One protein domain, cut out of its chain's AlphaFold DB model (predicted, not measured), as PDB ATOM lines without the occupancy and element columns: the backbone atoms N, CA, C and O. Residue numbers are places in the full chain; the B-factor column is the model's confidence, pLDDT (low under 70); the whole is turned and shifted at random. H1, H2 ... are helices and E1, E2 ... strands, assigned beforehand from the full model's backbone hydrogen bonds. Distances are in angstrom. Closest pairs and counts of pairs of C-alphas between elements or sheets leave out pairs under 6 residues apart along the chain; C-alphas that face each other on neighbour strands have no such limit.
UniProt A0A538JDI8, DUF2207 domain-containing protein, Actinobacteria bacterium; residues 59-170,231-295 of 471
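What this domain is: This is residues 59 to 170 and 231 to 295 of the 471 residues of the protein "DUF2207 domain-containing protein" of Actinobacteria bacterium (UniProt A0A538JDI8). Two long helices, H5 and H6, spread as a V from the small two-stranded sheet E4 E5 at one end of the domain, and the side-by-side pair H2 and H8, together with H1, fills the space between them. The sheet E1 E2 E3 stands at the wide end of the V, in two layers with H2, H4 and H7, which are helices on one face of it; H9 lies beyond H8 and only grazes this sheet. The printed part has 177 residues with nine named helices and five named strands, in the order H1 H2 E1 E2 H3 H4 E3 H5 E4 E5 H6 H7 H8 H9, and its class is mostly helix. Both sheets, of order E1 E2 E3 and E4 E5, are antiparallel. The whole is compact, with a radius of gyration of the C-alphas of 15.6 A and spans of 46 by 36 by 35 A.

Where its parts are: H1, residues 59 to 65, begins at C-alpha 59 at (-33.443, -51.345, -16.826). H2, residues 74 to 84, is 14.9 A long. The hairpin of E1, residues 88 to 92, and E2, residues 98 to 102, follows, with lengths of 13.4 A and 13.3 A. After H3, residues 107 to 111, come H4, residues 115 to 127, 18.7 A long, and E3, residues 132 to 134. H5, residues 143 to 163, the longest helix, covers 30.6 A from C-alpha 143 at (-41.702, -39.525, 1.219) to C-alpha 163. E4 is residues 167 to 169 and E5 residues 231 to 233. H6, residues 235 to 253, is 27.4 A long, and H7 is residues 262 to 268. H8, residues 270 to 277, is 10.4 A long, and H9, residues 282 to 287, ends at C-alpha 287 at (-29.159, -34.253, -14.455).

How they stand to each other: H8 is the hub, touching five helices. It touches H2 at a shallow tilt of 12 degrees, opposite ways, closest at the C-alphas of Ala 77 and Ala 273, 4.7 A. It touches H7 only at the corner, and H9 only at the corner and only just, with 3 pairs of C-alphas within 8 A. H6 touches H8 with residues 248 to 252 alone, closest at the C-alphas of Leu 251 and Ala 275, 6.4 A. H1 touches H6 about perpendicular, at 88 degrees, closest at the C-alphas of Leu 64 and Ala 241, 4.8 A. H5 touches H4 at a shallow tilt of 31 degrees, opposite ways, closest at the C-alphas of Tyr 116 and Phe 153, 5.3 A. H5 and H6 are apart. In the larger sheet N 89 and O 101 are 2.8 A apart across E1 and E2, and N 100 and O 133 are 2.8 A apart across E2 and E3, both within hydrogen-bond range. H2 stands up from this sheet, H4 runs across its strands at a height over the sheet of 11.1 A, and H7 is on the same face. Across E4 and E5, N 168 and O 232 are within hydrogen-bond range at 2.9 A. H3 touches no helix. In H1, H2, H4, H5, H6, H8 and H9 every O i to N i+4 pair is within hydrogen-bond range; H3 has 0 of 1, with 2 of 2 O i to N i+3 pairs, and H7 has 1 of 3, with 3 of 4.

The domain as a whole: The two C-alphas farthest apart, those of Pro 94 and Val 170, are 47.8 A from each other. Residues 171 to 230 are not printed, and C-alphas 170 and 231 are 5.3 A apart across this cut, which lies in the link from E4 to E5. Of the links that are printed whole, none is long. The mean pLDDT of the printed part is 84.6, and 24 residues are under 70, among them 104 to 111, 140 to 144 and 291 to 295.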
ATOM      1  N   ALA A  59     -32.961 -51.048 -18.178       95.12
ATOM      2  CA  ALA A  59     -33.443 -51.345 -16.826       95.12
ATOM      3  C   ALA A  59     -33.210 -52.810 -16.414       95.12
ATOM      4  O   ALA A  59     -32.919 -53.092 -15.248       95.12
ATOM      5  N   ILE A  60     -33.299 -53.748 -17.362       96.31
ATOM      6  CA  ILE A  60     -32.979 -55.159 -17.120       96.31
ATOM      7  C   ILE A  60     -31.461 -55.337 -17.056       96.31
ATOM      8  O   ILE A  60     -30.980 -55.990 -16.136       96.31
ATOM      9  N   ALA A  61     -30.689 -54.705 -17.941       95.56
ATOM     10  CA  ALA A  61     -29.227 -54.717 -17.854       95.56
ATOM     11  C   ALA A  61     -28.729 -54.163 -16.500       95.56
ATOM     12  O   ALA A  61     -27.831 -54.741 -15.881       95.56
ATOM     13  N   ASN A  62     -29.368 -53.108 -15.978       93.81
ATOM     14  CA  ASN A  62     -29.139 -52.591 -14.625       93.81
ATOM     15  C   ASN A  62     -29.410 -53.653 -13.550       93.81
ATOM     16  O   ASN A  62     -28.562 -53.884 -12.690       93.81
ATOM     17  N   LEU A  63     -30.565 -54.325 -13.612       93.19
ATOM     18  CA  LEU A  63     -30.920 -55.407 -12.690       93.19
ATOM     19  C   LEU A  63     -29.865 -56.525 -12.720       93.19
ATOM     20  O   LEU A  63     -29.396 -56.949 -11.666       93.19
ATOM     21  N   LEU A  64     -29.501 -57.002 -13.911       93.50
ATOM     22  CA  LEU A  64     -28.583 -58.125 -14.114       93.50
ATOM     23  C   LEU A  64     -27.178 -57.823 -13.577       93.50
ATOM     24  O   LEU A  64     -26.633 -58.599 -12.792       93.50
ATOM     25  N   THR A  65     -26.620 -56.670 -13.946       90.75
ATOM     26  CA  THR A  65     -25.283 -56.239 -13.498       90.75
ATOM     27  C   THR A  65     -25.262 -55.813 -12.028       90.75
ATOM     28  O   THR A  65     -24.234 -55.918 -11.362       90.75
ATOM     29  N   GLY A  66     -26.408 -55.397 -11.483       84.38
ATOM     30  CA  GLY A  66     -26.619 -55.049 -10.081       84.38
ATOM     31  C   GLY A  66     -26.905 -56.243  -9.166       84.38
ATOM     32  O   GLY A  66     -27.633 -56.102  -8.181       84.38
ATOM     33  N   THR A  67     -26.372 -57.438  -9.450       84.62
ATOM     34  CA  THR A  67     -26.610 -58.678  -8.667       84.62
ATOM     35  C   THR A  67     -28.099 -59.036  -8.532       84.62
ATOM     36  O   THR A  67     -28.560 -59.432  -7.459       84.62
ATOM     37  N   PHE A  68     -28.869 -58.858  -9.607       89.00
ATOM     38  CA  PHE A  68     -30.323 -59.061  -9.643       89.00
ATOM     39  C   PHE A  68     -31.108 -58.162  -8.667       89.00
ATOM     40  O   PHE A  68     -32.158 -58.546  -8.146       89.00
ATOM     41  N   GLU A  69     -30.636 -56.937  -8.419       85.50
ATOM     42  CA  GLU A  69     -31.403 -55.888  -7.739       85.50
ATOM     43  C   GLU A  69     -31.441 -54.607  -8.593       85.50
ATOM     44  O   GLU A  69     -30.416 -54.137  -9.074       85.50
ATOM     45  N   VAL A  70     -32.636 -54.029  -8.768       88.62
ATOM     46  CA  VAL A  70     -32.825 -52.771  -9.515       88.62
ATOM     47  C   VAL A  70     -32.270 -51.604  -8.698       88.62
ATOM     48  O   VAL A  70     -32.605 -51.455  -7.517       88.62
ATOM     49  N   SER A  71     -31.455 -50.766  -9.330       83.88
ATOM     50  CA  SER A  71     -30.828 -49.587  -8.720       83.88
ATOM     51  C   SER A  71     -31.346 -48.274  -9.307       83.88
ATOM     52  O   SER A  71     -32.071 -48.289 -10.298       83.88
ATOM     53  N   ALA A  72     -31.036 -47.148  -8.653       82.44
ATOM     54  CA  ALA A  72     -31.578 -45.813  -8.954       82.44
ATOM     55  C   ALA A  72     -31.477 -45.456 -10.432       82.44
ATOM     56  O   ALA A  72     -32.385 -44.863 -11.010       82.44
ATOM     57  N   GLU A  73     -30.348 -45.843 -11.010       87.06
ATOM     58  CA  GLU A  73     -29.915 -45.540 -12.357       87.06
ATOM     59  C   GLU A  73     -30.820 -46.178 -13.417       87.06
ATOM     60  O   GLU A  73     -30.869 -45.690 -14.542       87.06
ATOM     61  N   ALA A  74     -31.594 -47.212 -13.062       91.62
ATOM     62  CA  ALA A  74     -32.515 -47.877 -13.977       91.62
ATOM     63  C   ALA A  74     -33.562 -46.918 -14.560       91.62
ATOM     64  O   ALA A  74     -33.899 -47.037 -15.730       91.62
ATOM     65  N   MET A  75     -34.067 -45.965 -13.772       91.38
ATOM     66  CA  MET A  75     -35.127 -45.058 -14.223       91.38
ATOM     67  C   MET A  75     -34.602 -43.951 -15.161       91.38
ATOM     68  O   MET A  75     -35.159 -43.809 -16.250       91.38
ATOM     69  N   PRO A  76     -33.506 -43.232 -14.833       91.88
ATOM     70  CA  PRO A  76     -32.766 -42.411 -15.796       91.88
ATOM     71  C   PRO A  76     -32.382 -43.165 -17.062       91.88
ATOM     72  O   PRO A  76     -32.618 -42.661 -18.155       91.88
ATOM     73  N   ALA A  77     -31.874 -44.389 -16.937       94.31
ATOM     74  CA  ALA A  77     -31.516 -45.202 -18.090       94.31
ATOM     75  C   ALA A  77     -32.719 -45.524 -18.980       94.31
ATOM     76  O   ALA A  77     -32.608 -45.421 -20.196       94.31
ATOM     77  N   THR A  78     -33.873 -45.860 -18.392       95.12
ATOM     78  CA  THR A  78     -35.117 -46.052 -19.146       95.12
ATOM     79  C   THR A  78     -35.516 -44.785 -19.893       95.12
ATOM     80  O   THR A  78     -35.862 -44.874 -21.063       95.12
ATOM     81  N   LEU A  79     -35.441 -43.607 -19.268       94.00
ATOM     82  CA  LEU A  79     -35.768 -42.357 -19.961       94.00
ATOM     83  C   LEU A  79     -34.817 -42.076 -21.129       94.00
ATOM     84  O   LEU A  79     -35.270 -41.705 -22.210       94.00
ATOM     85  N   VAL A  80     -33.514 -42.263 -20.925       94.88
ATOM     86  CA  VAL A  80     -32.518 -42.088 -21.990       94.88
ATOM     87  C   VAL A  80     -32.760 -43.100 -23.115       94.88
ATOM     88  O   VAL A  80     -32.678 -42.738 -24.282       94.88
ATOM     89  N   ASP A  81     -33.151 -44.336 -22.804       94.56
ATOM     90  CA  ASP A  81     -33.499 -45.335 -23.821       94.56
ATOM     91  C   ASP A  81     -34.776 -44.970 -24.598       94.56
ATOM     92  O   ASP A  81     -34.841 -45.141 -25.811       94.56
ATOM     93  N   LEU A  82     -35.786 -44.405 -23.929       93.50
ATOM     94  CA  LEU A  82     -36.976 -43.866 -24.600       93.50
ATOM     95  C   LEU A  82     -36.618 -42.696 -25.529       93.50
ATOM     96  O   LEU A  82     -37.227 -42.545 -26.592       93.50
ATOM     97  N   ALA A  83     -35.619 -41.894 -25.157       92.69
ATOM     98  CA  ALA A  83     -35.112 -40.822 -26.004       92.69
ATOM     99  C   ALA A  83     -34.329 -41.349 -27.217       92.69
ATOM    100  O   ALA A  83     -34.561 -40.898 -28.338       92.69
ATOM    101  N   ALA A  84     -33.500 -42.377 -27.025       92.00
ATOM    102  CA  ALA A  84     -32.853 -43.141 -28.095       92.00
ATOM    103  C   ALA A  84     -33.880 -43.711 -29.098       92.00
ATOM    104  O   ALA A  84     -33.746 -43.560 -30.313       92.00
ATOM    105  N   ARG A  85     -35.002 -44.251 -28.599       90.69
ATOM    106  CA  ARG A  85     -36.144 -44.718 -29.416       90.69
ATOM    107  C   ARG A  85     -37.021 -43.585 -29.986       90.69
ATOM    108  O   ARG A  85     -38.042 -43.858 -30.620       90.69
ATOM    109  N   ARG A  86     -36.639 -42.313 -29.802       89.06
ATOM    110  CA  ARG A  86     -37.320 -41.099 -30.308       89.06
ATOM    111  C   ARG A  86     -38.753 -40.891 -29.799       89.06
ATOM    112  O   ARG A  86     -39.562 -40.259 -30.484       89.06
ATOM    113  N   LEU A  87     -39.077 -41.404 -28.613       88.25
ATOM    114  CA  LEU A  87     -40.353 -41.147 -27.925       88.25
ATOM    115  C   LEU A  87     -40.311 -39.854 -27.102       88.25
ATOM    116  O   LEU A  87     -41.325 -39.182 -26.914       88.25
ATOM    117  N   VAL A  88     -39.119 -39.500 -26.630       89.94
ATOM    118  CA  VAL A  88     -38.834 -38.285 -25.867       89.94
ATOM    119  C   VAL A  88     -37.608 -37.620 -26.485       89.94
ATOM    120  O   VAL A  88     -36.769 -38.282 -27.086       89.94
ATOM    121  N   GLU A  89     -37.504 -36.309 -26.365       90.94
ATOM    122  CA  GLU A  89     -36.338 -35.543 -26.785       90.94
ATOM    123  C   GLU A  89     -35.704 -34.898 -25.556       90.94
ATOM    124  O   GLU A  89     -36.398 -34.303 -24.730       90.94
ATOM    125  N   LEU A  90     -34.395 -35.087 -25.398       90.75
ATOM    126  CA  LEU A  90     -33.620 -34.549 -24.287       90.75
ATOM    127  C   LEU A  90     -32.761 -33.414 -24.832       90.75
ATOM    128  O   LEU A  90     -31.897 -33.648 -25.674       90.75
ATOM    129  N   GLU A  91     -32.990 -32.199 -24.349       87.00
ATOM    130  CA  GLU A  91     -32.217 -31.019 -24.731       87.00
ATOM    131  C   GLU A  91     -31.506 -30.456 -23.503       87.00
ATOM    132  O   GLU A  91     -32.050 -30.446 -22.396       87.00
ATOM    133  N   THR A  92     -30.278 -29.983 -23.695       83.81
ATOM    134  CA  THR A  92     -29.538 -29.238 -22.674       83.81
ATOM    135  C   THR A  92     -29.547 -27.771 -23.075       83.81
ATOM    136  O   THR A  92     -29.105 -27.418 -24.167       83.81
ATOM    137  N   LEU A  93     -30.100 -26.931 -22.207       76.88
ATOM    138  CA  LEU A  93     -30.188 -25.489 -22.385       76.88
ATOM    139  C   LEU A  93     -28.819 -24.825 -22.130       76.88
ATOM    140  O   LEU A  93     -27.955 -25.423 -21.480       76.88
ATOM    141  N   PRO A  94     -28.596 -23.585 -22.611       70.94
ATOM    142  CA  PRO A  94     -27.324 -22.873 -22.432       70.94
ATOM    143  C   PRO A  94     -26.925 -22.635 -20.968       70.94
ATOM    144  O   PRO A  94     -25.747 -22.461 -20.673       70.94
ATOM    145  N   ASP A  95     -27.895 -22.638 -20.052       69.38
ATOM    146  CA  ASP A  95     -27.687 -22.534 -18.603       69.38
ATOM    147  C   ASP A  95     -27.269 -23.870 -17.949       69.38
ATOM    148  O   ASP A  95     -27.106 -23.948 -16.730       69.38
ATOM    149  N   GLY A  96     -27.100 -24.930 -18.746       67.81
ATOM    150  CA  GLY A  96     -26.756 -26.279 -18.297       67.81
ATOM    151  C   GLY A  96     -27.948 -27.096 -17.793       67.81
ATOM    152  O   GLY A  96     -27.782 -28.273 -17.456       67.81
ATOM    153  N   SER A  97     -29.154 -26.523 -17.752       70.31
ATOM    154  CA  SER A  97     -30.352 -27.253 -17.348       70.31
ATOM    155  C   SER A  97     -30.815 -28.197 -18.462       70.31
ATOM    156  O   SER A  97     -30.679 -27.924 -19.652       70.31
ATOM    157  N   THR A  98     -31.332 -29.368 -18.091       79.19
ATOM    158  CA  THR A  98     -31.874 -30.330 -19.061       79.19
ATOM    159  C   THR A  98     -33.392 -30.214 -19.106       79.19
ATOM    160  O   THR A  98     -34.041 -30.163 -18.061       79.19
ATOM    161  N   VAL A  99     -33.968 -30.219 -20.304       81.88
ATOM    162  CA  VAL A  99     -35.416 -30.275 -20.538       81.88
ATOM    163  C   VAL A  99     -35.765 -31.511 -21.358       81.88
ATOM    164  O   VAL A  99     -35.044 -31.916 -22.267       81.88
ATOM    165  N   CYS A 100     -36.882 -32.132 -21.000       83.62
ATOM    166  CA  CYS A 100     -37.450 -33.288 -21.675       83.62
ATOM    167  C   CYS A 100     -38.680 -32.830 -22.454       83.62
ATOM    168  O   CYS A 100     -39.642 -32.348 -21.852       83.62
ATOM    169  N   ARG A 101     -38.676 -32.987 -23.775       85.88
ATOM    170  CA  ARG A 101     -39.832 -32.711 -24.631       85.88
ATOM    171  C   ARG A 101     -40.486 -34.025 -25.039       85.88
ATOM    172  O   ARG A 101     -39.843 -34.911 -25.599       85.88
ATOM    173  N   LEU A 102     -41.772 -34.162 -24.752       83.75
ATOM    174  CA  LEU A 102     -42.584 -35.265 -25.246       83.75
ATOM    175  C   LEU A 102     -42.782 -35.087 -26.749       83.75
ATOM    176  O   LEU A 102     -43.220 -34.028 -27.200       83.75
ATOM    177  N   ARG A 103     -42.489 -36.127 -27.530       80.00
ATOM    178  CA  ARG A 103     -42.898 -36.156 -28.934       80.00
ATOM    179  C   ARG A 103     -44.341 -36.638 -29.019       80.00
ATOM    180  O   ARG A 103     -44.746 -37.522 -28.266       80.00
ATOM    181  N   THR A 104     -45.122 -36.051 -29.924       63.50
ATOM    182  CA  THR A 104     -46.496 -36.484 -30.201       63.50
ATOM    183  C   THR A 104     -46.461 -37.949 -30.632       63.50
ATOM    184  O   THR A 104     -45.971 -38.268 -31.716       63.50
ATOM    185  N   SER A 105     -46.891 -38.852 -29.748       59.88
ATOM    186  CA  SER A 105     -46.798 -40.291 -29.989       59.88
ATOM    187  C   SER A 105     -47.909 -40.740 -30.937       59.88
ATOM    188  O   SER A 105     -49.074 -40.394 -30.753       59.88
ATOM    189  N   THR A 106     -47.555 -41.528 -31.949       56.28
ATOM    190  CA  THR A 106     -48.511 -42.359 -32.688       56.28
ATOM    191  C   THR A 106     -48.861 -43.562 -31.814       56.28
ATOM    192  O   THR A 106     -47.941 -44.225 -31.341       56.28
ATOM    193  N   ALA A 107     -50.151 -43.870 -31.633       57.25
ATOM    194  CA  ALA A 107     -50.648 -44.931 -30.741       57.25
ATOM    195  C   ALA A 107     -49.922 -46.291 -30.879       57.25
ATOM    196  O   ALA A 107     -49.784 -47.016 -29.902       57.25
ATOM    197  N   ASP A 108     -49.401 -46.590 -32.069       60.25
ATOM    198  CA  ASP A 108     -48.642 -47.802 -32.391       60.25
ATOM    199  C   ASP A 108     -47.295 -47.911 -31.641       60.25
ATOM    200  O   ASP A 108     -46.874 -48.989 -31.240       60.25
ATOM    201  N   ARG A 109     -46.627 -46.781 -31.361       64.31
ATOM    202  CA  ARG A 109     -45.328 -46.761 -30.654       64.31
ATOM    203  C   ARG A 109     -45.452 -46.897 -29.138       64.31
ATOM    204  O   ARG A 109     -44.481 -47.259 -28.480       64.31
ATOM    205  N   ASP A 110     -46.628 -46.600 -28.594       65.25
ATOM    206  CA  ASP A 110     -46.929 -46.786 -27.174       65.25
ATOM    207  C   ASP A 110     -47.276 -48.255 -26.852       65.25
ATOM    208  O   ASP A 110     -47.158 -48.665 -25.698       65.25
ATOM    209  N   ALA A 111     -47.682 -49.048 -27.853       64.12
ATOM    210  CA  ALA A 111     -48.102 -50.442 -27.679       64.12
ATOM    211  C   ALA A 111     -46.939 -51.400 -27.357       64.12
ATOM    212  O   ALA A 111     -47.140 -52.384 -26.648       64.12
ATOM    213  N   ASP A 112     -45.723 -51.079 -27.813       82.75
ATOM    214  CA  ASP A 112     -44.507 -51.886 -27.611       82.75
ATOM    215  C   ASP A 112     -43.770 -51.586 -26.289       82.75
ATOM    216  O   ASP A 112     -42.689 -52.120 -26.022       82.75
ATOM    217  N   LEU A 113     -44.328 -50.714 -25.442       88.19
ATOM    218  CA  LEU A 113     -43.690 -50.300 -24.196       88.19
ATOM    219  C   LEU A 113     -43.861 -51.334 -23.086       88.19
ATOM    220  O   LEU A 113     -44.967 -51.778 -22.763       88.19
ATOM    221  N   ALA A 114     -42.756 -51.648 -22.411       92.00
ATOM    222  CA  ALA A 114     -42.819 -52.478 -21.219       92.00
ATOM    223  C   ALA A 114     -43.527 -51.730 -20.064       92.00
ATOM    224  O   ALA A 114     -43.444 -50.503 -19.964       92.00
ATOM    225  N   PRO A 115     -44.150 -52.432 -19.094       93.50
ATOM    226  CA  PRO A 115     -44.939 -51.784 -18.039       93.50
ATOM    227  C   PRO A 115     -44.188 -50.756 -17.175       93.50
ATOM    228  O   PRO A 115     -44.811 -49.869 -16.594       93.50
ATOM    229  N   TYR A 116     -42.863 -50.878 -17.033       93.50
ATOM    230  CA  TYR A 116     -42.039 -49.885 -16.333       93.50
ATOM    231  C   TYR A 116     -41.665 -48.693 -17.225       93.50
ATOM    232  O   TYR A 116     -41.520 -47.587 -16.711       93.50
ATOM    233  N   GLU A 117     -41.553 -48.885 -18.540       94.50
ATOM    234  CA  GLU A 117     -41.329 -47.811 -19.515       94.50
ATOM    235  C   GLU A 117     -42.561 -46.907 -19.582       94.50
ATOM    236  O   GLU A 117     -42.445 -45.687 -19.462       94.50
ATOM    237  N   SER A 118     -43.755 -47.508 -19.617       92.31
ATOM    238  CA  SER A 118     -45.030 -46.786 -19.551       92.31
ATOM    239  C   SER A 118     -45.195 -46.001 -18.246       92.31
ATOM    240  O   SER A 118     -45.787 -44.927 -18.256       92.31
ATOM    241  N   GLN A 119     -44.643 -46.481 -17.121       92.00
ATOM    242  CA  GLN A 119     -44.639 -45.729 -15.856       92.00
ATOM    243  C   GLN A 119     -43.754 -44.478 -15.927       92.00
ATOM    244  O   GLN A 119     -44.153 -43.425 -15.434       92.00
ATOM    245  N   VAL A 120     -42.572 -44.570 -16.548       91.31
ATOM    246  CA  VAL A 120     -41.667 -43.419 -16.728       91.31
ATOM    247  C   VAL A 120     -42.265 -42.406 -17.702       91.31
ATOM    248  O   VAL A 120     -42.270 -41.208 -17.425       91.31
ATOM    249  N   LEU A 121     -42.835 -42.878 -18.810       89.44
ATOM    250  CA  LEU A 121     -43.511 -42.012 -19.772       89.44
ATOM    251  C   LEU A 121     -44.783 -41.382 -19.182       89.44
ATOM    252  O   LEU A 121     -45.063 -40.212 -19.426       89.44
ATOM    253  N   GLY A 122     -45.525 -42.126 -18.361       87.81
ATOM    254  CA  GLY A 122     -46.668 -41.618 -17.603       87.81
ATOM    255  C   GLY A 122     -46.274 -40.510 -16.624       87.81
ATOM    256  O   GLY A 122     -46.941 -39.483 -16.581       87.81
ATOM    257  N   LEU A 123     -45.153 -40.670 -15.911       84.94
ATOM    258  CA  LEU A 123     -44.602 -39.635 -15.024       84.94
ATOM    259  C   LEU A 123     -44.250 -38.351 -15.790       84.94
ATOM    260  O   LEU A 123     -44.508 -37.253 -15.302       84.94
ATOM    261  N   LEU A 124     -43.675 -38.484 -16.988       83.94
ATOM    262  CA  LEU A 124     -43.408 -37.340 -17.859       83.94
ATOM    263  C   LEU A 124     -44.698 -36.650 -18.301       83.94
ATOM    264  O   LEU A 124     -44.778 -35.431 -18.235       83.94
ATOM    265  N   ARG A 125     -45.699 -37.420 -18.742       84.31
ATOM    266  CA  ARG A 125     -46.997 -36.896 -19.195       84.31
ATOM    267  C   ARG A 125     -47.728 -36.141 -18.090       84.31
ATOM    268  O   ARG A 125     -48.255 -35.071 -18.356       84.31
ATOM    269  N   ASP A 126     -47.702 -36.663 -16.868       80.06
ATOM    270  CA  ASP A 126     -48.323 -36.040 -15.692       80.06
ATOM    271  C   ASP A 126     -47.685 -34.687 -15.335       80.06
ATOM    272  O   ASP A 126     -48.365 -33.745 -14.937       80.06
ATOM    273  N   LYS A 127     -46.367 -34.566 -15.525       74.81
ATOM    274  CA  LYS A 127     -45.602 -33.349 -15.206       74.81
ATOM    275  C   LYS A 127     -45.443 -32.386 -16.379       74.81
ATOM    276  O   LYS A 127     -44.886 -31.304 -16.195       74.81
ATOM    277  N   ALA A 128     -45.862 -32.780 -17.577       73.12
ATOM    278  CA  ALA A 128     -45.664 -31.993 -18.782       73.12
ATOM    279  C   ALA A 128     -46.611 -30.804 -18.830       73.12
ATOM    280  O   ALA A 128     -47.828 -30.946 -18.759       73.12
ATOM    281  N   VAL A 129     -46.035 -29.627 -19.059       65.88
ATOM    282  CA  VAL A 129     -46.779 -28.422 -19.419       65.88
ATOM    283  C   VAL A 129     -46.422 -28.100 -20.861       65.88
ATOM    284  O   VAL A 129     -45.247 -27.942 -21.191       65.88
ATOM    285  N   ASN A 130     -47.421 -28.079 -21.748       69.25
ATOM    286  CA  ASN A 130     -47.229 -27.912 -23.196       69.25
ATOM    287  C   ASN A 130     -46.230 -28.917 -23.808       69.25
ATOM    288  O   ASN A 130     -45.469 -28.585 -24.715       69.25
ATOM    289  N   GLY A 131     -46.201 -30.148 -23.287       70.50
ATOM    290  CA  GLY A 131     -45.311 -31.203 -23.777       70.50
ATOM    291  C   GLY A 131     -43.845 -31.063 -23.354       70.50
ATOM    292  O   GLY A 131     -43.015 -31.813 -23.857       70.50
ATOM    293  N   VAL A 132     -43.507 -30.152 -22.436       75.44
ATOM    294  CA  VAL A 132     -42.137 -29.961 -21.932       75.44
ATOM    295  C   VAL A 132     -42.088 -30.177 -20.419       75.44
ATOM    296  O   VAL A 132     -42.981 -29.748 -19.687       75.44
ATOM    297  N   VAL A 133     -41.028 -30.840 -19.949       74.75
ATOM    298  CA  VAL A 133     -40.738 -31.069 -18.529       74.75
ATOM    299  C   VAL A 133     -39.273 -30.733 -18.235       74.75
ATOM    300  O   VAL A 133     -38.380 -31.376 -18.788       74.75
ATOM    301  N   PRO A 134     -38.976 -29.779 -17.340       73.25
ATOM    302  CA  PRO A 134     -37.622 -29.585 -16.831       73.25
ATOM    303  C   PRO A 134     -37.143 -30.818 -16.063       73.25
ATOM    304  O   PRO A 134     -37.877 -31.367 -15.242       73.25
ATOM    305  N   ALA A 135     -35.896 -31.234 -16.264       72.31
ATOM    306  CA  ALA A 135     -35.365 -32.440 -15.641       72.31
ATOM    307  C   ALA A 135     -35.382 -32.374 -14.104       72.31
ATOM    308  O   ALA A 135     -35.728 -33.351 -13.444       72.31
ATOM    309  N   GLY A 136     -35.131 -31.192 -13.530       65.81
ATOM    310  CA  GLY A 136     -35.251 -30.950 -12.087       65.81
ATOM    311  C   GLY A 136     -36.670 -31.149 -11.531       65.81
ATOM    312  O   GLY A 136     -36.829 -31.413 -10.341       65.81
ATOM    313  N   ALA A 137     -37.702 -31.088 -12.378       65.75
ATOM    314  CA  ALA A 137     -39.092 -31.332 -11.992       65.75
ATOM    315  C   ALA A 137     -39.485 -32.821 -12.047       65.75
ATOM    316  O   ALA A 137     -40.547 -33.185 -11.531       65.75
ATOM    317  N   LEU A 138     -38.635 -33.695 -12.606       71.12
ATOM    318  CA  LEU A 138     -38.897 -35.133 -12.777       71.12
ATOM    319  C   LEU A 138     -38.811 -35.957 -11.485       71.12
ATOM    320  O   LEU A 138     -38.750 -37.183 -11.522       71.12
ATOM    321  N   THR A 139     -38.850 -35.305 -10.329       73.12
ATOM    322  CA  THR A 139     -38.862 -35.988  -9.039       73.12
ATOM    323  C   THR A 139     -40.163 -36.773  -8.853       73.12
ATOM    324  O   THR A 139     -41.258 -36.311  -9.185       73.12
ATOM    325  N   THR A 140     -40.073 -37.960  -8.256       64.50
ATOM    326  CA  THR A 140     -41.229 -38.833  -7.960       64.50
ATOM    327  C   THR A 140     -42.040 -38.385  -6.730       64.50
ATOM    328  O   THR A 140     -42.851 -39.140  -6.193       64.50
ATOM    329  N   GLY A 141     -41.856 -37.132  -6.290       62.31
ATOM    330  CA  GLY A 141     -42.478 -36.546  -5.100       62.31
ATOM    331  C   GLY A 141     -41.682 -36.788  -3.812       62.31
ATOM    332  O   GLY A 141     -40.530 -37.216  -3.843       62.31
ATOM    333  N   THR A 142     -42.294 -36.503  -2.660       62.06
ATOM    334  CA  THR A 142     -41.677 -36.668  -1.334       62.06
ATOM    335  C   THR A 142     -42.194 -37.914  -0.608       62.06
ATOM    336  O   THR A 142     -43.329 -38.358  -0.804       62.06
ATOM    337  N   GLY A 143     -41.338 -38.495   0.242       67.00
ATOM    338  CA  GLY A 143     -41.702 -39.525   1.219       67.00
ATOM    339  C   GLY A 143     -42.385 -40.766   0.631       67.00
ATOM    340  O   GLY A 143     -41.793 -41.533  -0.134       67.00
ATOM    341  N   GLU A 144     -43.634 -40.994   1.038       69.44
ATOM    342  CA  GLU A 144     -44.384 -42.219   0.740       69.44
ATOM    343  C   GLU A 144     -44.722 -42.387  -0.743       69.44
ATOM    344  O   GLU A 144     -44.637 -43.506  -1.255       69.44
ATOM    345  N   ARG A 145     -45.040 -41.299  -1.461       71.06
ATOM    346  CA  ARG A 145     -45.380 -41.367  -2.896       71.06
ATOM    347  C   ARG A 145     -44.191 -41.837  -3.732       71.06
ATOM    348  O   ARG A 145     -44.339 -42.759  -4.531       71.06
ATOM    349  N   ALA A 146     -43.007 -41.284  -3.474       73.12
ATOM    350  CA  ALA A 146     -41.783 -41.681  -4.165       73.12
ATOM    351  C   ALA A 146     -41.410 -43.146  -3.872       73.12
ATOM    352  O   ALA A 146     -41.049 -43.902  -4.773       73.12
ATOM    353  N   SER A 147     -41.580 -43.584  -2.618       77.56
ATOM    354  CA  SER A 147     -41.380 -44.981  -2.205       77.56
ATOM    355  C   SER A 147     -42.357 -45.944  -2.894       77.56
ATOM    356  O   SER A 147     -41.952 -47.008  -3.374       77.56
ATOM    357  N   ALA A 148     -43.637 -45.571  -2.991       82.44
ATOM    358  CA  ALA A 148     -44.667 -46.361  -3.660       82.44
ATOM    359  C   ALA A 148     -44.415 -46.471  -5.171       82.44
ATOM    360  O   ALA A 148     -44.444 -47.582  -5.710       82.44
ATOM    361  N   PHE A 149     -44.086 -45.355  -5.831       85.88
ATOM    362  CA  PHE A 149     -43.725 -45.333  -7.249       85.88
ATOM    363  C   PHE A 149     -42.490 -46.199  -7.518       85.88
ATOM    364  O   PHE A 149     -42.525 -47.094  -8.360       85.88
ATOM    365  N   TRP A 150     -41.426 -46.024  -6.728       86.88
ATOM    366  CA  TRP A 150     -40.213 -46.836  -6.831       86.88
ATOM    367  C   TRP A 150     -40.493 -48.334  -6.659       86.88
ATOM    368  O   TRP A 150     -39.958 -49.171  -7.389       86.88
ATOM    369  N   LYS A 151     -41.359 -48.694  -5.705       87.38
ATOM    370  CA  LYS A 151     -41.776 -50.083  -5.489       87.38
ATOM    371  C   LYS A 151     -42.535 -50.638  -6.699       87.38
ATOM    372  O   LYS A 151     -42.290 -51.789  -7.061       87.38
ATOM    373  N   SER A 152     -43.414 -49.847  -7.315       90.75
ATOM    374  CA  SER A 152     -44.137 -50.214  -8.541       90.75
ATOM    375  C   SER A 152     -43.184 -50.431  -9.719       90.75
ATOM    376  O   SER A 152     -43.186 -51.513 -10.312       90.75
ATOM    377  N   PHE A 153     -42.305 -49.463  -9.988       92.38
ATOM    378  CA  PHE A 153     -41.318 -49.528 -11.068       92.38
ATOM    379  C   PHE A 153     -40.411 -50.754 -10.916       92.38
ATOM    380  O   PHE A 153     -40.311 -51.583 -11.819       92.38
ATOM    381  N   ARG A 154     -39.826 -50.941  -9.725       91.88
ATOM    382  CA  ARG A 154     -38.973 -52.099  -9.424       91.88
ATOM    383  C   ARG A 154     -39.705 -53.420  -9.647       91.88
ATOM    384  O   ARG A 154     -39.123 -54.354 -10.194       91.88
ATOM    385  N   LYS A 155     -40.965 -53.521  -9.216       92.12
ATOM    386  CA  LYS A 155     -41.770 -54.734  -9.391       92.12
ATOM    387  C   LYS A 155     -42.019 -55.030 -10.871       92.12
ATOM    388  O   LYS A 155     -41.943 -56.192 -11.254       92.12
ATOM    389  N   ALA A 156     -42.277 -54.006 -11.685       95.19
ATOM    390  CA  ALA A 156     -42.465 -54.152 -13.125       95.19
ATOM    391  C   ALA A 156     -41.177 -54.601 -13.842       95.19
ATOM    392  O   ALA A 156     -41.235 -55.532 -14.641       95.19
ATOM    393  N   VAL A 157     -40.014 -54.034 -13.498       95.44
ATOM    394  CA  VAL A 157     -38.711 -54.471 -14.045       95.44
ATOM    395  C   VAL A 157     -38.408 -55.924 -13.670       95.44
ATOM    396  O   VAL A 157     -38.005 -56.720 -14.516       95.44
ATOM    397  N   ILE A 158     -38.630 -56.301 -12.406       94.25
ATOM    398  CA  ILE A 158     -38.437 -57.685 -11.948       94.25
ATOM    399  C   ILE A 158     -39.391 -58.637 -12.676       94.25
ATOM    400  O   ILE A 158     -38.974 -59.726 -13.056       94.25
ATOM    401  N   ALA A 159     -40.654 -58.248 -12.869       94.25
ATOM    402  CA  ALA A 159     -41.633 -59.074 -13.566       94.25
ATOM    403  C   ALA A 159     -41.232 -59.328 -15.027       94.25
ATOM    404  O   ALA A 159     -41.278 -60.477 -15.455       94.25
ATOM    405  N   ASP A 160     -40.771 -58.305 -15.754       95.50
ATOM    406  CA  ASP A 160     -40.277 -58.459 -17.132       95.50
ATOM    407  C   ASP A 160     -39.031 -59.367 -17.177       95.50
ATOM    408  O   ASP A 160     -38.978 -60.350 -17.916       95.50
ATOM    409  N   ALA A 161     -38.059 -59.149 -16.285       95.50
ATOM    410  CA  ALA A 161     -36.878 -60.011 -16.199       95.50
ATOM    411  C   ALA A 161     -37.212 -61.474 -15.832       95.50
ATOM    412  O   ALA A 161     -36.529 -62.398 -16.281       95.50
ATOM    413  N   GLN A 162     -38.247 -61.706 -15.018       94.38
ATOM    414  CA  GLN A 162     -38.754 -63.046 -14.709       94.38
ATOM    415  C   GLN A 162     -39.473 -63.679 -15.907       94.38
ATOM    416  O   GLN A 162     -39.264 -64.862 -16.167       94.38
ATOM    417  N   GLN A 163     -40.283 -62.913 -16.645       95.00
ATOM    418  CA  GLN A 163     -40.966 -63.380 -17.862       95.00
ATOM    419  C   GLN A 163     -39.966 -63.801 -18.943       95.00
ATOM    420  O   GLN A 163     -40.159 -64.824 -19.592       95.00
ATOM    421  N   ARG A 164     -38.848 -63.079 -19.060       94.94
ATOM    422  CA  ARG A 164     -37.718 -63.426 -19.938       94.94
ATOM    423  C   ARG A 164     -36.875 -64.600 -19.429       94.94
ATOM    424  O   ARG A 164     -35.884 -64.959 -20.055       94.94
ATOM    425  N   GLY A 165     -37.213 -65.175 -18.273       94.81
ATOM    426  CA  GLY A 165     -36.490 -66.303 -17.688       94.81
ATOM    427  C   GLY A 165     -35.087 -65.961 -17.185       94.81
ATOM    428  O   GLY A 165     -34.298 -66.877 -16.968       94.81
ATOM    429  N   LEU A 166     -34.757 -64.681 -16.979       95.12
ATOM    430  CA  LEU A 166     -33.421 -64.222 -16.570       95.12
ATOM    431  C   LEU A 166     -33.226 -64.253 -15.049       95.12
ATOM    432  O   LEU A 166     -32.116 -64.376 -14.540       95.12
ATOM    433  N   CYS A 167     -34.304 -64.130 -14.281       92.94
ATOM    434  CA  CYS A 167     -34.217 -64.202 -12.831       92.94
ATOM    435  C   CYS A 167     -35.424 -64.906 -12.226       92.94
ATOM    436  O   CYS A 167     -36.461 -65.092 -12.860       92.94
ATOM    437  N   ARG A 168     -35.278 -65.320 -10.971       90.00
ATOM    438  CA  ARG A 168     -36.347 -65.925 -10.178       90.00
ATOM    439  C   ARG A 168     -36.266 -65.447  -8.740       90.00
ATOM    440  O   ARG A 168     -35.181 -65.150  -8.240       90.00
ATOM    441  N   ALA A 169     -37.402 -65.442  -8.048       86.19
ATOM    442  CA  ALA A 169     -37.423 -65.124  -6.628       86.19
ATOM    443  C   ALA A 169     -36.523 -66.095  -5.844       86.19
ATOM    444  O   ALA A 169     -36.518 -67.309  -6.092       86.19
ATOM    445  N   VAL A 170     -35.763 -65.554  -4.889       79.75
ATOM    446  CA  VAL A 170     -34.948 -66.346  -3.953       79.75
ATOM    447  C   VAL A 170     -35.853 -67.270  -3.140       79.75
ATOM    448  O   VAL A 170     -35.605 -68.469  -3.057       79.75
ATOM    449  N   GLN A 231     -34.141 -61.289  -5.881       86.06
ATOM    450  CA  GLN A 231     -34.026 -62.142  -7.049       86.06
ATOM    451  C   GLN A 231     -32.686 -62.877  -7.038       86.06
ATOM    452  O   GLN A 231     -31.722 -62.452  -6.401       86.06
ATOM    453  N   ARG A 232     -32.655 -64.008  -7.734       87.06
ATOM    454  CA  ARG A 232     -31.448 -64.755  -8.083       87.06
ATOM    455  C   ARG A 232     -31.439 -65.017  -9.581       87.06
ATOM    456  O   ARG A 232     -32.508 -65.187 -10.174       87.06
ATOM    457  N   GLY A 233     -30.246 -65.091 -10.157       88.44
ATOM    458  CA  GLY A 233     -30.069 -65.459 -11.554       88.44
ATOM    459  C   GLY A 233     -30.541 -66.872 -11.859       88.44
ATOM    460  O   GLY A 233     -30.450 -67.779 -11.024       88.44
ATOM    461  N   THR A 234     -31.085 -67.039 -13.056       92.56
ATOM    462  CA  THR A 234     -31.100 -68.320 -13.770       92.56
ATOM    463  C   THR A 234     -29.796 -68.460 -14.557       92.56
ATOM    464  O   THR A 234     -29.051 -67.490 -14.670       92.56
ATOM    465  N   ASP A 235     -29.526 -69.623 -15.147       92.50
ATOM    466  CA  ASP A 235     -28.304 -69.816 -15.942       92.50
ATOM    467  C   ASP A 235     -28.244 -68.839 -17.129       92.50
ATOM    468  O   ASP A 235     -27.224 -68.186 -17.349       92.50
ATOM    469  N   ALA A 236     -29.379 -68.624 -17.807       94.38
ATOM    470  CA  ALA A 236     -29.518 -67.609 -18.853       94.38
ATOM    471  C   ALA A 236     -29.276 -66.184 -18.321       94.38
ATOM    472  O   ALA A 236     -28.579 -65.388 -18.948       94.38
ATOM    473  N   GLY A 237     -29.802 -65.863 -17.136       93.75
ATOM    474  CA  GLY A 237     -29.573 -64.573 -16.489       93.75
ATOM    475  C   GLY A 237     -28.127 -64.330 -16.086       93.75
ATOM    476  O   GLY A 237     -27.652 -63.205 -16.205       93.75
ATOM    477  N   MET A 238     -27.422 -65.364 -15.625       94.06
ATOM    478  CA  MET A 238     -26.002 -65.275 -15.276       94.06
ATOM    479  C   MET A 238     -25.148 -65.023 -16.522       94.06
ATOM    480  O   MET A 238     -24.278 -64.157 -16.491       94.06
ATOM    481  N   GLN A 239     -25.442 -65.703 -17.635       94.38
ATOM    482  CA  GLN A 239     -24.768 -65.466 -18.917       94.38
ATOM    483  C   GLN A 239     -25.044 -64.055 -19.452       94.38
ATOM    484  O   GLN A 239     -24.119 -63.348 -19.850       94.38
ATOM    485  N   ALA A 240     -26.304 -63.610 -19.409       95.25
ATOM    486  CA  ALA A 240     -26.669 -62.256 -19.813       95.25
ATOM    487  C   ALA A 240     -25.988 -61.199 -18.932       95.25
ATOM    488  O   ALA A 240     -25.436 -60.229 -19.446       95.25
ATOM    489  N   ALA A 241     -25.969 -61.403 -17.612       94.56
ATOM    490  CA  ALA A 241     -25.278 -60.514 -16.685       94.56
ATOM    491  C   ALA A 241     -23.770 -60.456 -16.961       94.56
ATOM    492  O   ALA A 241     -23.208 -59.366 -16.974       94.56
ATOM    493  N   SER A 242     -23.134 -61.598 -17.237       94.44
ATOM    494  CA  SER A 242     -21.710 -61.677 -17.581       94.44
ATOM    495  C   SER A 242     -21.371 -60.860 -18.832       94.44
ATOM    496  O   SER A 242     -20.458 -60.033 -18.800       94.44
ATOM    497  N   ARG A 243     -22.173 -60.999 -19.898       95.25
ATOM    498  CA  ARG A 243     -22.057 -60.193 -21.126       95.25
ATOM    499  C   ARG A 243     -22.222 -58.698 -20.843       95.25
ATOM    500  O   ARG A 243     -21.391 -57.900 -21.264       95.25
ATOM    501  N   TRP A 244     -23.256 -58.312 -20.094       96.06
ATOM    502  CA  TRP A 244     -23.483 -56.906 -19.744       96.06
ATOM    503  C   TRP A 244     -22.389 -56.318 -18.848       96.06
ATOM    504  O   TRP A 244     -22.115 -55.123 -18.933       96.06
ATOM    505  N   LEU A 245     -21.734 -57.134 -18.019       93.75
ATOM    506  CA  LEU A 245     -20.552 -56.711 -17.271       93.75
ATOM    507  C   LEU A 245     -19.350 -56.444 -18.192       93.75
ATOM    508  O   LEU A 245     -18.626 -55.488 -17.924       93.75
ATOM    509  N   GLY A 246     -19.183 -57.197 -19.285       93.56
ATOM    510  CA  GLY A 246     -18.190 -56.900 -20.328       93.56
ATOM    511  C   GLY A 246     -18.496 -55.597 -21.081       93.56
ATOM    512  O   GLY A 246     -17.620 -54.748 -21.244       93.56
ATOM    513  N   VAL A 247     -19.764 -55.359 -21.446       95.00
ATOM    514  CA  VAL A 247     -20.197 -54.070 -22.033       95.00
ATOM    515  C   VAL A 247     -19.899 -52.907 -21.096       95.00
ATOM    516  O   VAL A 247     -19.404 -51.853 -21.496       95.00
ATOM    517  N   ARG A 248     -20.183 -53.099 -19.812       90.75
ATOM    518  CA  ARG A 248     -19.890 -52.112 -18.784       90.75
ATOM    519  C   ARG A 248     -18.392 -51.850 -18.639       90.75
ATOM    520  O   ARG A 248     -18.029 -50.689 -18.466       90.75
ATOM    521  N   GLY A 249     -17.556 -52.887 -18.707       88.88
ATOM    522  CA  GLY A 249     -16.098 -52.762 -18.712       88.88
ATOM    523  C   GLY A 249     -15.629 -51.831 -19.829       88.88
ATOM    524  O   GLY A 249     -15.059 -50.776 -19.535       88.88
ATOM    525  N   TYR A 250     -16.047 -52.115 -21.066       92.25
ATOM    526  CA  TYR A 250     -15.767 -51.280 -22.240       92.25
ATOM    527  C   TYR A 250     -16.220 -49.817 -22.072       92.25
ATOM    528  O   TYR A 250     -15.430 -48.883 -22.247       92.25
ATOM    529  N   LEU A 251     -17.481 -49.599 -21.678       90.25
ATOM    530  CA  LEU A 251     -18.028 -48.252 -21.477       90.25
ATOM    531  C   LEU A 251     -17.282 -47.491 -20.379       90.25
ATOM    532  O   LEU A 251     -17.086 -46.283 -20.486       90.25
ATOM    533  N   SER A 252     -16.851 -48.192 -19.332       86.00
ATOM    534  CA  SER A 252     -16.125 -47.589 -18.218       86.00
ATOM    535  C   SER A 252     -14.667 -47.252 -18.532       86.00
ATOM    536  O   SER A 252     -14.131 -46.317 -17.941       86.00
ATOM    537  N   GLY A 253     -14.044 -47.978 -19.466       84.38
ATOM    538  CA  GLY A 253     -12.710 -47.667 -19.984       84.38
ATOM    539  C   GLY A 253     -12.697 -46.466 -20.936       84.38
ATOM    540  O   GLY A 253     -11.642 -45.899 -21.207       84.38
ATOM    541  N   THR A 254     -13.865 -46.043 -21.421       84.62
ATOM    542  CA  THR A 254     -13.999 -44.898 -22.324       84.62
ATOM    543  C   THR A 254     -14.157 -43.601 -21.525       84.62
ATOM    544  O   THR A 254     -15.187 -43.362 -20.895       84.62
ATOM    545  N   ALA A 255     -13.147 -42.729 -21.591       80.00
ATOM    546  CA  ALA A 255     -13.058 -41.515 -20.773       80.00
ATOM    547  C   ALA A 255     -14.201 -40.500 -20.978       80.00
ATOM    548  O   ALA A 255     -14.434 -39.668 -20.109       80.00
ATOM    549  N   THR A 256     -14.926 -40.562 -22.097       87.25
ATOM    550  CA  THR A 256     -15.940 -39.561 -22.467       87.25
ATOM    551  C   THR A 256     -17.244 -39.687 -21.674       87.25
ATOM    552  O   THR A 256     -17.848 -38.676 -21.330       87.25
ATOM    553  N   PHE A 257     -17.704 -40.906 -21.360       86.19
ATOM    554  CA  PHE A 257     -19.050 -41.135 -20.805       86.19
ATOM    555  C   PHE A 257     -19.373 -40.445 -19.469       86.19
ATOM    556  O   PHE A 257     -20.520 -40.018 -19.314       86.19
ATOM    557  N   PRO A 258     -18.446 -40.327 -18.497       85.69
ATOM    558  CA  PRO A 258     -18.741 -39.724 -17.199       85.69
ATOM    559  C   PRO A 258     -19.343 -38.319 -17.250       85.69
ATOM    560  O   PRO A 258     -20.184 -38.002 -16.399       85.69
ATOM    561  N   ASP A 259     -18.948 -37.526 -18.246       87.00
ATOM    562  CA  ASP A 259     -19.282 -36.105 -18.363       87.00
ATOM    563  C   ASP A 259     -20.366 -35.822 -19.414       87.00
ATOM    564  O   ASP A 259     -20.795 -34.678 -19.568       87.00
ATOM    565  N   LEU A 260     -20.866 -36.853 -20.108       89.69
ATOM    566  CA  LEU A 260     -21.907 -36.692 -21.122       89.69
ATOM    567  C   LEU A 260     -23.250 -36.275 -20.495       89.69
ATOM    568  O   LEU A 260     -23.770 -36.995 -19.633       89.69
ATOM    569  N   PRO A 261     -23.857 -35.156 -20.937       90.50
ATOM    570  CA  PRO A 261     -25.195 -34.774 -20.511       90.50
ATOM    571  C   PRO A 261     -26.273 -35.602 -21.241       90.50
ATOM    572  O   PRO A 261     -26.009 -36.152 -22.315       90.50
ATOM    573  N   PRO A 262     -27.520 -35.642 -20.727       89.81
ATOM    574  CA  PRO A 262     -28.597 -36.458 -21.301       89.81
ATOM    575  C   PRO A 262     -28.885 -36.206 -22.787       89.81
ATOM    576  O   PRO A 262     -29.228 -37.139 -23.508       89.81
ATOM    577  N   ALA A 263     -28.695 -34.974 -23.269       91.44
ATOM    578  CA  ALA A 263     -28.926 -34.616 -24.669       91.44
ATOM    579  C   ALA A 263     -27.975 -35.313 -25.660       91.44
ATOM    580  O   ALA A 263     -28.301 -35.467 -26.836       91.44
ATOM    581  N   HIS A 264     -26.820 -35.809 -25.198       93.62
ATOM    582  CA  HIS A 264     -25.888 -36.560 -26.046       93.62
ATOM    583  C   HIS A 264     -26.415 -37.943 -26.457       93.62
ATOM    584  O   HIS A 264     -25.750 -38.641 -27.225       93.62
ATOM    585  N   VAL A 265     -27.618 -38.326 -26.016       92.56
ATOM    586  CA  VAL A 265     -28.332 -39.505 -26.524       92.56
ATOM    587  C   VAL A 265     -28.521 -39.446 -28.041       92.56
ATOM    588  O   VAL A 265     -28.551 -40.482 -28.685       92.56
ATOM    589  N   VAL A 266     -28.569 -38.258 -28.646       90.56
ATOM    590  CA  VAL A 266     -28.652 -38.124 -30.110       90.56
ATOM    591  C   VAL A 266     -27.391 -38.654 -30.810       90.56
ATOM    592  O   VAL A 266     -27.481 -39.160 -31.925       90.56
ATOM    593  N   LEU A 267     -26.226 -38.562 -30.158       92.69
ATOM    594  CA  LEU A 267     -24.936 -39.005 -30.701       92.69
ATOM    595  C   LEU A 267     -24.612 -40.451 -30.318       92.69
ATOM    596  O   LEU A 267     -24.147 -41.228 -31.145       92.69
ATOM    597  N   TRP A 268     -24.835 -40.795 -29.051       92.81
ATOM    598  CA  TRP A 268     -24.441 -42.084 -28.478       92.81
ATOM    599  C   TRP A 268     -25.582 -43.102 -28.428       92.81
ATOM    600  O   TRP A 268     -25.348 -44.269 -28.117       92.81
ATOM    601  N   ASP A 269     -26.807 -42.676 -28.735       92.50
ATOM    602  CA  ASP A 269     -28.001 -43.515 -28.816       92.50
ATOM    603  C   ASP A 269     -28.144 -44.410 -27.565       92.50
ATOM    604  O   ASP A 269     -27.892 -43.984 -26.426       92.50
ATOM    605  N   ARG A 270     -28.503 -45.679 -27.755       94.00
ATOM    606  CA  ARG A 270     -28.665 -46.669 -26.687       94.00
ATOM    607  C   ARG A 270     -27.410 -46.864 -25.831       94.00
ATOM    608  O   ARG A 270     -27.556 -47.229 -24.664       94.00
ATOM    609  N   TYR A 271     -26.194 -46.588 -26.322       94.81
ATOM    610  CA  TYR A 271     -24.988 -46.692 -25.484       94.81
ATOM    611  C   TYR A 271     -25.036 -45.733 -24.297       94.81
ATOM    612  O   TYR A 271     -24.634 -46.120 -23.200       94.81
ATOM    613  N   LEU A 272     -25.585 -44.522 -24.464       95.06
ATOM    614  CA  LEU A 272     -25.746 -43.596 -23.341       95.06
ATOM    615  C   LEU A 272     -26.767 -44.120 -22.328       95.06
ATOM    616  O   LEU A 272     -26.577 -43.949 -21.122       95.06
ATOM    617  N   ALA A 273     -27.816 -44.803 -22.789       95.19
ATOM    618  CA  ALA A 273     -28.801 -45.423 -21.909       95.19
ATOM    619  C   ALA A 273     -28.174 -46.537 -21.058       95.19
ATOM    620  O   ALA A 273     -28.369 -46.564 -19.841       95.19
ATOM    621  N   TYR A 274     -27.350 -47.405 -21.652       95.62
ATOM    622  CA  TYR A 274     -26.620 -48.441 -20.910       95.62
ATOM    623  C   TYR A 274     -25.516 -47.866 -20.015       95.62
ATOM    624  O   TYR A 274     -25.387 -48.278 -18.864       95.62
ATOM    625  N   ALA A 275     -24.770 -46.861 -20.476       93.00
ATOM    626  CA  ALA A 275     -23.798 -46.156 -19.641       93.00
ATOM    627  C   ALA A 275     -24.478 -45.507 -18.425       93.00
ATOM    628  O   ALA A 275     -23.944 -45.556 -17.314       93.00
ATOM    629  N   THR A 276     -25.684 -44.962 -18.608       92.19
ATOM    630  CA  THR A 276     -26.524 -44.457 -17.516       92.19
ATOM    631  C   THR A 276     -26.950 -45.604 -16.602       92.19
ATOM    632  O   THR A 276     -26.747 -45.511 -15.397       92.19
ATOM    633  N   ALA A 277     -27.435 -46.723 -17.156       92.00
ATOM    634  CA  ALA A 277     -27.848 -47.906 -16.395       92.00
ATOM    635  C   ALA A 277     -26.728 -48.456 -15.507       92.00
ATOM    636  O   ALA A 277     -26.982 -48.896 -14.392       92.00
ATOM    637  N   PHE A 278     -25.485 -48.426 -15.970       89.31
ATOM    638  CA  PHE A 278     -24.337 -48.946 -15.228       89.31
ATOM    639  C   PHE A 278     -23.704 -47.941 -14.259       89.31
ATOM    640  O   PHE A 278     -22.712 -48.280 -13.607       89.31
ATOM    641  N   GLY A 279     -24.247 -46.721 -14.177       85.38
ATOM    642  CA  GLY A 279     -23.695 -45.629 -13.374       85.38
ATOM    643  C   GLY A 279     -22.404 -45.024 -13.941       85.38
ATOM    644  O   GLY A 279     -21.724 -44.287 -13.234       85.38
ATOM    645  N   VAL A 280     -22.057 -45.325 -15.199       87.56
ATOM    646  CA  VAL A 280     -20.871 -44.785 -15.884       87.56
ATOM    647  C   VAL A 280     -21.122 -43.336 -16.315       87.56
ATOM    648  O   VAL A 280     -20.281 -42.474 -16.072       87.56
ATOM    649  N   ALA A 281     -22.303 -43.037 -16.872       88.12
ATOM    650  CA  ALA A 281     -22.703 -41.684 -17.277       88.12
ATOM    651  C   ALA A 281     -23.217 -40.857 -16.083       88.12
ATOM    652  O   ALA A 281     -24.417 -40.638 -15.898       88.12
ATOM    653  N   ARG A 282     -22.292 -40.419 -15.222       82.88
ATOM    654  CA  ARG A 282     -22.602 -39.729 -13.956       82.88
ATOM    655  C   ARG A 282     -23.304 -38.387 -14.170       82.88
ATOM    656  O   ARG A 282     -24.221 -38.063 -13.415       82.88
ATOM    657  N   ALA A 283     -22.905 -37.624 -15.189       83.88
ATOM    658  CA  ALA A 283     -23.567 -36.374 -15.554       83.88
ATOM    659  C   ALA A 283     -25.044 -36.592 -15.937       83.88
ATOM    660  O   ALA A 283     -25.902 -35.871 -15.429       83.88
ATOM    661  N   CYS A 284     -25.362 -37.646 -16.702       86.69
ATOM    662  CA  CYS A 284     -26.746 -38.036 -16.995       86.69
ATOM    663  C   CYS A 284     -27.573 -38.323 -15.737       86.69
ATOM    664  O   CYS A 284     -28.668 -37.786 -15.582       86.69
ATOM    665  N   VAL A 285     -27.058 -39.161 -14.831       84.06
ATOM    666  CA  VAL A 285     -27.787 -39.547 -13.609       84.06
ATOM    667  C   VAL A 285     -28.037 -38.334 -12.708       84.06
ATOM    668  O   VAL A 285     -29.136 -38.189 -12.179       84.06
ATOM    669  N   ARG A 286     -27.053 -37.433 -12.568       82.19
ATOM    670  CA  ARG A 286     -27.208 -36.188 -11.792       82.19
ATOM    671  C   ARG A 286     -28.224 -35.233 -12.412       82.19
ATOM    672  O   ARG A 286     -28.983 -34.606 -11.682       82.19
ATOM    673  N   ALA A 287     -28.239 -35.129 -13.739       83.50
ATOM    674  CA  ALA A 287     -29.159 -34.253 -14.455       83.50
ATOM    675  C   ALA A 287     -30.618 -34.741 -14.400       83.50
ATOM    676  O   ALA A 287     -31.523 -33.929 -14.564       83.50
ATOM    677  N   LEU A 288     -30.857 -36.037 -14.154       85.12
ATOM    678  CA  LEU A 288     -32.182 -36.668 -14.158       85.12
ATOM    679  C   LEU A 288     -32.569 -37.209 -12.761       85.12
ATOM    680  O   LEU A 288     -32.518 -38.424 -12.536       85.12
ATOM    681  N   PRO A 289     -33.008 -36.354 -11.816       75.12
ATOM    682  CA  PRO A 289     -33.345 -36.736 -10.439       75.12
ATOM    683  C   PRO A 289     -34.700 -37.466 -10.333       75.12
ATOM    684  O   PRO A 289     -35.624 -37.022  -9.653       75.12
ATOM    685  N   MET A 290     -34.841 -38.604 -11.016       72.25
ATOM    686  CA  MET A 290     -36.113 -39.331 -11.124       72.25
ATOM    687  C   MET A 290     -36.339 -40.378 -10.035       72.25
ATOM    688  O   MET A 290     -37.475 -40.746  -9.740       72.25
ATOM    689  N   SER A 291     -35.276 -40.863  -9.396       60.41
ATOM    690  CA  SER A 291     -35.396 -41.910  -8.382       60.41
ATOM    691  C   SER A 291     -35.280 -41.354  -6.963       60.41
ATOM    692  O   SER A 291     -34.414 -40.533  -6.664       60.41
ATOM    693  N   ALA A 292     -36.115 -41.870  -6.055       54.66
ATOM    694  CA  ALA A 292     -35.756 -41.929  -4.645       54.66
ATOM    695  C   ALA A 292     -34.579 -42.901  -4.542       54.66
ATOM    696  O   ALA A 292     -34.745 -44.122  -4.549       54.66
ATOM    697  N   GLU A 293     -33.382 -42.341  -4.579       51.66
ATOM    698  CA  GLU A 293     -32.134 -43.067  -4.704       51.66
ATOM    699  C   GLU A 293     -32.079 -44.232  -3.675       51.66
ATOM    700  O   GLU A 293     -32.279 -43.996  -2.479       51.66
ATOM    701  N   PRO A 294     -31.882 -45.511  -4.070       50.78
ATOM    702  CA  PRO A 294     -32.119 -46.646  -3.188       50.78
ATOM    703  C   PRO A 294     -31.109 -46.656  -2.049       50.78
ATOM    704  O   PRO A 294     -29.919 -46.854  -2.271       50.78
ATOM    705  N   ASP A 295     -31.597 -46.513  -0.817       56.19
ATOM    706  CA  ASP A 295     -30.819 -46.238   0.399       56.19
ATOM    707  C   ASP A 295     -29.531 -47.055   0.585       56.19
ATOM    708  O   ASP A 295     -28.578 -46.568   1.187       56.19
TER     709      ASP A 295